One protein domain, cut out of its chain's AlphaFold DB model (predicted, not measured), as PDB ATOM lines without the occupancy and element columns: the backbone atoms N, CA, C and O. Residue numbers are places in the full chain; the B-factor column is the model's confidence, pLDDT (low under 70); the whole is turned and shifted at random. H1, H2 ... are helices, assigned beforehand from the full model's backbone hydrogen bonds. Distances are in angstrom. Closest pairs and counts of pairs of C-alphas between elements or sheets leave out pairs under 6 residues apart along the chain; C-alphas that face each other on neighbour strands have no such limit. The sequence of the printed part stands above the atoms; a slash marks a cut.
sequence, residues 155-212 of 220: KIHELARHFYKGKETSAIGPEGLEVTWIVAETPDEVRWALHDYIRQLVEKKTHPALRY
ATOM      1  N   LYS A 155       2.050 -12.102  28.081       91.06
ATOM      2  CA  LYS A 155       1.406 -10.971  27.383       91.06
ATOM      3  C   LYS A 155      -0.092 -10.824  27.668       91.06
ATOM      4  O   LYS A 155      -0.600  -9.712  27.795       91.06
ATOM      5  N   ILE A 156      -0.812 -11.940  27.824       88.50
ATOM      6  CA  ILE A 156      -2.231 -11.908  28.227       88.50
ATOM      7  C   ILE A 156      -2.351 -11.443  29.681       88.50
ATOM      8  O   ILE A 156      -3.242 -10.661  30.008       88.50
ATOM      9  N   HIS A 157      -1.447 -11.901  30.550       88.88
ATOM     10  CA  HIS A 157      -1.396 -11.479  31.948       88.88
ATOM     11  C   HIS A 157      -1.099  -9.986  32.100       88.88
ATOM     12  O   HIS A 157      -1.791  -9.307  32.849       88.88
ATOM     13  N   GLU A 158      -0.121  -9.459  31.362       90.00
ATOM     14  CA  GLU A 158       0.225  -8.033  31.353       90.00
ATOM     15  C   GLU A 158      -0.961  -7.158  30.956       90.00
ATOM     16  O   GLU A 158      -1.235  -6.154  31.616       90.00
ATOM     17  N   LEU A 159      -1.707  -7.562  29.925       89.38
ATOM     18  CA  LEU A 159      -2.930  -6.875  29.533       89.38
ATOM     19  C   LEU A 159      -3.987  -6.949  30.642       89.38
ATOM     20  O   LEU A 159      -4.486  -5.912  31.079       89.38
ATOM     21  N   ALA A 160      -4.295  -8.155  31.127       86.81
ATOM     22  CA  ALA A 160      -5.316  -8.381  32.151       86.81
ATOM     23  C   ALA A 160      -5.015  -7.636  33.462       86.81
ATOM     24  O   ALA A 160      -5.936  -7.159  34.125       86.81
ATOM     25  N   ARG A 161      -3.731  -7.464  33.806       86.81
ATOM     26  CA  ARG A 161      -3.279  -6.731  34.995       86.81
ATOM     27  C   ARG A 161      -3.794  -5.290  35.037       86.81
ATOM     28  O   ARG A 161      -4.035  -4.788  36.127       86.81
ATOM     29  N   HIS A 162      -4.018  -4.642  33.892       85.88
ATOM     30  CA  HIS A 162      -4.574  -3.281  33.846       85.88
ATOM     31  C   HIS A 162      -6.007  -3.195  34.393       85.88
ATOM     32  O   HIS A 162      -6.437  -2.128  34.824       85.88
ATOM     33  N   PHE A 163      -6.737  -4.309  34.383       83.81
ATOM     34  CA  PHE A 163      -8.107  -4.401  34.885       83.81
ATOM     35  C   PHE A 163      -8.188  -5.051  36.272       83.81
ATOM     36  O   PHE A 163      -9.244  -5.022  36.901       83.81
ATOM     37  N   TYR A 164      -7.082  -5.623  36.755       81.88
ATOM     38  CA  TYR A 164      -7.016  -6.339  38.021       81.88
ATOM     39  C   TYR A 164      -6.884  -5.381  39.210       81.88
ATOM     40  O   TYR A 164      -6.103  -4.428  39.183       81.88
ATOM     41  N   LYS A 165      -7.609  -5.666  40.293       78.88
ATOM     42  CA  LYS A 165      -7.509  -4.975  41.581       78.88
ATOM     43  C   LYS A 165      -7.187  -5.990  42.674       78.88
ATOM     44  O   LYS A 165      -7.880  -6.988  42.820       78.88
ATOM     45  N   GLY A 166      -6.162  -5.731  43.478       77.88
ATOM     46  CA  GLY A 166      -5.791  -6.613  44.587       77.88
ATOM     47  C   GLY A 166      -4.290  -6.854  44.663       77.88
ATOM     48  O   GLY A 166      -3.497  -6.009  44.249       77.88
ATOM     49  N   LYS A 167      -3.899  -8.005  45.218       78.62
ATOM     50  CA  LYS A 167      -2.488  -8.379  45.383       78.62
ATOM     51  C   LYS A 167      -1.824  -8.617  44.031       78.62
ATOM     52  O   LYS A 167      -2.419  -9.215  43.143       78.62
ATOM     53  N   GLU A 168      -0.572  -8.193  43.894       81.88
ATOM     54  CA  GLU A 168       0.165  -8.409  42.653       81.88
ATOM     55  C   GLU A 168       0.272  -9.897  42.307       81.88
ATOM     56  O   GLU A 168       0.563 -10.748  43.153       81.88
ATOM     57  N   THR A 169       0.049 -10.192  41.030       84.69
ATOM     58  CA  THR A 169       0.154 -11.530  40.459       84.69
ATOM     59  C   THR A 169       1.214 -11.542  39.358       84.69
ATOM     60  O   THR A 169       1.413 -10.555  38.647       84.69
ATOM     61  N   SER A 170       1.911 -12.665  39.209       86.44
ATOM     62  CA  SER A 170       2.963 -12.887  38.211       86.44
ATOM     63  C   SER A 170       2.612 -14.083  37.333       86.44
ATOM     64  O   SER A 170       2.227 -15.132  37.850       86.44
ATOM     65  N   ALA A 171       2.761 -13.954  36.016       89.12
ATOM     66  CA  ALA A 171       2.620 -15.079  35.099       89.12
ATOM     67  C   ALA A 171       3.960 -15.786  34.901       89.12
ATOM     68  O   ALA A 171       4.957 -15.149  34.572       89.12
ATOM     69  N   ILE A 172       3.963 -17.109  35.065       88.62
ATOM     70  CA  ILE A 172       5.141 -17.955  34.802       88.62
ATOM     71  C   ILE A 172       4.935 -18.890  33.604       88.62
ATOM     72  O   ILE A 172       5.752 -19.772  33.346       88.62
ATOM     73  N   GLY A 173       3.831 -18.705  32.875       84.94
ATOM     74  CA  GLY A 173       3.594 -19.350  31.590       84.94
ATOM     75  C   GLY A 173       4.549 -18.850  30.492       84.94
ATOM     76  O   GLY A 173       5.394 -17.982  30.734       84.94
ATOM     77  N   PRO A 174       4.418 -19.376  29.261       88.69
ATOM     78  CA  PRO A 174       5.190 -18.891  28.116       88.69
ATOM     79  C   PRO A 174       4.910 -17.404  27.849       88.69
ATOM     80  O   PRO A 174       3.869 -16.886  28.246       88.69
ATOM     81  N   GLU A 175       5.800 -16.716  27.132       89.00
ATOM     82  CA  GLU A 175       5.641 -15.284  26.820       89.00
ATOM     83  C   GLU A 175       4.287 -14.984  26.143       89.00
ATOM     84  O   GLU A 175       3.561 -14.068  26.528       89.00
ATOM     85  N   GLY A 176       3.893 -15.832  25.192       86.44
ATOM     86  CA  GLY A 176       2.684 -15.647  24.395       86.44
ATOM     87  C   GLY A 176       2.910 -14.774  23.164       86.44
ATOM     88  O   GLY A 176       4.025 -14.365  22.850       86.44
ATOM     89  N   LEU A 177       1.830 -14.528  22.426       86.25
ATOM     90  CA  LEU A 177       1.849 -13.666  21.245       86.25
ATOM     91  C   LEU A 177       1.585 -12.212  21.622       86.25
ATOM     92  O   LEU A 177       0.957 -11.941  22.644       86.25
ATOM     93  N   GLU A 178       2.035 -11.302  20.759       87.56
ATOM     94  CA  GLU A 178       1.698  -9.883  20.855       87.56
ATOM     95  C   GLU A 178       0.187  -9.657  20.855       87.56
ATOM     96  O   GLU A 178      -0.558 -10.253  20.068       87.56
ATOM     97  N   VAL A 179      -0.257  -8.766  21.742       87.19
ATOM     98  CA  VAL A 179      -1.656  -8.352  21.812       87.19
ATOM     99  C   VAL A 179      -1.966  -7.516  20.575       87.19
ATOM    100  O   VAL A 179      -1.385  -6.455  20.361       87.19
ATOM    101  N   THR A 180      -2.902  -7.998  19.762       87.94
ATOM    102  CA  THR A 180      -3.416  -7.258  18.606       87.94
ATOM    103  C   THR A 180      -4.761  -6.644  18.960       87.94
ATOM    104  O   THR A 180      -5.646  -7.332  19.470       87.94
ATOM    105  N   TRP A 181      -4.922  -5.357  18.668       88.62
ATOM    106  CA  TRP A 181      -6.168  -4.633  18.884       88.62
ATOM    107  C   TRP A 181      -6.977  -4.590  17.593       88.62
ATOM    108  O   TRP A 181      -6.470  -4.171  16.554       88.62
ATOM    109  N   ILE A 182      -8.239  -5.008  17.667       89.19
ATOM    110  CA  ILE A 182      -9.207  -4.835  16.586       89.19
ATOM    111  C   ILE A 182     -10.190  -3.770  17.057       89.19
ATOM    112  O   ILE A 182     -10.911  -3.978  18.032       89.19
ATOM    113  N   VAL A 183     -10.161  -2.609  16.406       90.50
ATOM    114  CA  VAL A 183     -11.058  -1.497  16.726       90.50
ATOM    115  C   VAL A 183     -12.397  -1.743  16.039       90.50
ATOM    116  O   VAL A 183     -12.436  -2.061  14.852       90.50
ATOM    117  N   ALA A 184     -13.478  -1.604  16.797       92.31
ATOM    118  CA  ALA A 184     -14.849  -1.666  16.315       92.31
ATOM    119  C   ALA A 184     -15.659  -0.611  17.072       92.31
ATOM    120  O   ALA A 184     -15.533  -0.493  18.293       92.31
ATOM    121  N   GLU A 185     -16.455   0.172  16.352       92.06
ATOM    122  CA  GLU A 185     -17.188   1.316  16.902       92.06
ATOM    123  C   GLU A 185     -18.627   0.941  17.261       92.06
ATOM    124  O   GLU A 185     -19.242   1.559  18.134       92.06
ATOM    125  N   THR A 186     -19.161  -0.111  16.632       94.62
ATOM    126  CA  THR A 186     -20.528  -0.588  16.867       94.62
ATOM    127  C   THR A 186     -20.573  -2.028  17.390       94.62
ATOM    128  O   THR A 186     -19.693  -2.839  17.089       94.62
ATOM    129  N   PRO A 187     -21.619  -2.416  18.148       93.56
ATOM    130  CA  PRO A 187     -21.794  -3.803  18.587       93.56
ATOM    131  C   PRO A 187     -21.838  -4.823  17.439       93.56
ATOM    132  O   PRO A 187     -21.395  -5.958  17.612       93.56
ATOM    133  N   ASP A 188     -22.360  -4.438  16.273       93.88
ATOM    134  CA  ASP A 188     -22.419  -5.319  15.104       93.88
ATOM    135  C   ASP A 188     -21.047  -5.485  14.443       93.88
ATOM    136  O   ASP A 188     -20.683  -6.607  14.086       93.88
ATOM    137  N   GLU A 189     -20.239  -4.423  14.379       93.38
ATOM    138  CA  GLU A 189     -18.831  -4.523  13.977       93.38
ATOM    139  C   GLU A 189     -18.031  -5.408  14.932       93.38
ATOM    140  O   GLU A 189     -17.263  -6.250  14.472       93.38
ATOM    141  N   VAL A 190     -18.250  -5.290  16.250       92.75
ATOM    142  CA  VAL A 190     -17.606  -6.164  17.245       92.75
ATOM    143  C   VAL A 190     -17.946  -7.628  16.966       92.75
ATOM    144  O   VAL A 190     -17.050  -8.470  16.911       92.75
ATOM    145  N   ARG A 191     -19.233  -7.950  16.763       92.81
ATOM    146  CA  ARG A 191     -19.673  -9.324  16.463       92.81
ATOM    147  C   ARG A 191     -19.049  -9.845  15.177       92.81
ATOM    148  O   ARG A 191     -18.575 -10.981  15.153       92.81
ATOM    149  N   TRP A 192     -19.055  -9.030  14.124       93.00
ATOM    150  CA  TRP A 192     -18.492  -9.405  12.835       93.00
ATOM    151  C   TRP A 192     -16.981  -9.643  12.928       93.00
ATOM    152  O   TRP A 192     -16.509 -10.702  12.519       93.00
ATOM    153  N   ALA A 193     -16.242  -8.713  13.537       91.88
ATOM    154  CA  ALA A 193     -14.797  -8.804  13.707       91.88
ATOM    155  C   ALA A 193     -14.396 -10.021  14.552       91.88
ATOM    156  O   ALA A 193     -13.470 -10.752  14.195       91.88
ATOM    157  N   LEU A 194     -15.129 -10.284  15.640       90.81
ATOM    158  CA  LEU A 194     -14.929 -11.463  16.480       90.81
ATOM    159  C   LEU A 194     -15.161 -12.752  15.681       90.81
ATOM    160  O   LEU A 194     -14.337 -13.666  15.726       90.81
ATOM    161  N   HIS A 195     -16.270 -12.826  14.943       91.00
ATOM    162  CA  HIS A 195     -16.618 -14.000  14.150       91.00
ATOM    163  C   HIS A 195     -15.590 -14.265  13.045       91.00
ATOM    164  O   HIS A 195     -15.139 -15.401  12.892       91.00
ATOM    165  N   ASP A 196     -15.186 -13.236  12.294       89.44
ATOM    166  CA  ASP A 196     -14.185 -13.381  11.239       89.44
ATOM    167  C   ASP A 196     -12.826 -13.807  11.806       89.44
ATOM    168  O   ASP A 196     -12.222 -14.755  11.305       89.44
ATOM    169  N   TYR A 197     -12.386 -13.195  12.907       88.75
ATOM    170  CA  TYR A 197     -11.120 -13.555  13.537       88.75
ATOM    171  C   TYR A 197     -11.126 -14.995  14.070       88.75
ATOM    172  O   TYR A 197     -10.203 -15.761  13.786       88.75
ATOM    173  N   ILE A 198     -12.189 -15.414  14.768       88.00
ATOM    174  CA  ILE A 198     -12.347 -16.804  15.229       88.00
ATOM    175  C   ILE A 198     -12.335 -17.767  14.039       88.00
ATOM    176  O   ILE A 198     -11.635 -18.780  14.087       88.00
ATOM    177  N   ARG A 199     -13.054 -17.448  12.955       88.62
ATOM    178  CA  ARG A 199     -13.048 -18.256  11.731       88.62
ATOM    179  C   ARG A 199     -11.632 -18.415  11.181       88.62
ATOM    180  O   ARG A 199     -11.211 -19.544  10.944       88.62
ATOM    181  N   GLN A 200     -10.871 -17.326  11.055       85.94
ATOM    182  CA  GLN A 200      -9.485 -17.383  10.584       85.94
ATOM    183  C   GLN A 200      -8.599 -18.262  11.480       85.94
ATOM    184  O   GLN A 200      -7.756 -19.003  10.969       85.94
ATOM    185  N   LEU A 201      -8.781 -18.206  12.805       83.94
ATOM    186  CA  LEU A 201      -8.040 -19.045  13.754       83.94
ATOM    187  C   LEU A 201      -8.373 -20.534  13.600       83.94
ATOM    188  O   LEU A 201      -7.471 -21.372  13.660       83.94
ATOM    189  N   VAL A 202      -9.648 -20.863  13.383       85.69
ATOM    190  CA  VAL A 202     -10.114 -22.242  13.182       85.69
ATOM    191  C   VAL A 202      -9.645 -22.792  11.832       85.69
ATOM    192  O   VAL A 202      -9.152 -23.920  11.763       85.69
ATOM    193  N   GLU A 203      -9.748 -21.998  10.765       83.31
ATOM    194  CA  GLU A 203      -9.394 -22.400   9.398       83.31
ATOM    195  C   GLU A 203      -7.885 -22.558   9.203       83.31
ATOM    196  O   GLU A 203      -7.445 -23.502   8.545       83.31
ATOM    197  N   LYS A 204      -7.066 -21.676   9.794       65.88
ATOM    198  CA  LYS A 204      -5.622 -21.697   9.542       65.88
ATOM    199  C   LYS A 204      -4.916 -22.937  10.096       65.88
ATOM    200  O   LYS A 204      -3.820 -23.204   9.627       65.88
ATOM    201  N   LYS A 205      -5.455 -23.698  11.067       53.81
ATOM    202  CA  LYS A 205      -4.773 -24.828  11.775       53.81
ATOM    203  C   LYS A 205      -3.321 -24.559  12.244       53.81
ATOM    204  O   LYS A 205      -2.663 -25.443  12.786       53.81
ATOM    205  N   THR A 206      -2.814 -23.344  12.082       51.56
ATOM    206  CA  THR A 206      -1.452 -22.905  12.361       51.56
ATOM    207  C   THR A 206      -1.533 -21.675  13.242       51.56
ATOM    208  O   THR A 206      -1.037 -20.605  12.899       51.56
ATOM    209  N   HIS A 207      -2.188 -21.813  14.389       51.25
ATOM    210  CA  HIS A 207      -1.863 -20.925  15.488       51.25
ATOM    211  C   HIS A 207      -0.631 -21.516  16.188       51.25
ATOM    212  O   HIS A 207      -0.677 -22.687  16.573       51.25
ATOM    213  N   PRO A 208       0.475 -20.773  16.359       49.44
ATOM    214  CA  PRO A 208       1.697 -21.297  16.977       49.44
ATOM    215  C   PRO A 208       1.471 -21.858  18.393       49.44
ATOM    216  O   PRO A 208       2.220 -22.726  18.827       49.44
ATOM    217  N   ALA A 209       0.386 -21.468  19.073       47.62
ATOM    218  CA  ALA A 209      -0.035 -22.046  20.353       47.62
ATOM    219  C   ALA A 209      -0.390 -23.550  20.289       47.62
ATOM    220  O   ALA A 209      -0.230 -24.247  21.285       47.62
ATOM    221  N   LEU A 210      -0.803 -24.087  19.131       42.25
ATOM    222  CA  LEU A 210      -1.064 -25.527  18.962       42.25
ATOM    223  C   LEU A 210       0.224 -26.370  18.896       42.25
ATOM    224  O   LEU A 210       0.150 -27.591  18.996       42.25
ATOM    225  N   ARG A 211       1.405 -25.744  18.756       43.97
ATOM    226  CA  ARG A 211       2.702 -26.444  18.800       43.97
ATOM    227  C   ARG A 211       3.245 -26.648  20.218       43.97
ATOM    228  O   ARG A 211       4.113 -27.489  20.396       43.97
ATOM    229  N   TYR A 212       2.727 -25.931  21.216       43.69
ATOM    230  CA  TYR A 212       3.238 -25.972  22.595       43.69
ATOM    231  C   TYR A 212       2.640 -27.092  23.470       43.69
ATOM    232  O   TYR A 212       3.035 -27.237  24.622       43.69
TER     233      TYR A 212
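What this domain is: This is residues 155 to 212 of the 220 residues of an uncharacterized protein of Methanoculleus sp. SDB (UniProt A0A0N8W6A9). A long helix, H2, makes one side of a flat, open frame; a short helix, H1, lies well away from it, and a long link loops out beyond H1, folds back and runs across to the first end of H2. A very short helix, H3, follows past the other end of H2, and no helix touches another. The printed part has 58 residues with three named helices in the order H1, H2, H3, no named strand, and the class all helix. It is loose, with a radius of gyration of the C-alphas of 14.6 A, and its C-alphas span 36 by 33 by 13 A.

How they stand to each other: H2, residues 187 to 204, touches no helix. H1, residues 155 to 161, is apart from H2. H3, residues 208 to 211, is apart from both H1 and H2. Residues 162 to 168 stand free, and so do residues 198 to 206, of which 198 to 204 belong to H2. In H1 and H2 every O i to N i+4 pair is within hydrogen-bond range; H3 is too short for such a pair, and its one O i to N i+3 pair is within range.

Where its parts are: H2 has 18 residues and is 25.8 A long, from C-alpha 187 at (-21.794, -3.803, 18.587) to C-alpha 204 at (-5.622, -21.697, 9.542). H1 has 7 residues, is 9.9 A long and begins with C-alpha 155 at (1.406, -10.971, 27.383). H3 has 4 residues, is 5.6 A long and ends with C-alpha 211 at (2.702, -26.444, 18.800).

The domain as a whole: The two C-alphas farthest apart, those of Lys 167 and Glu 203, are 39.2 A from each other. The printed part has no cut. The link from H1 to H2, residues 162 to 186, is long, and the link from H2 to H3 is tight. The mean pLDDT of the printed part is 82.1, and residues 204 to 212 are under 70.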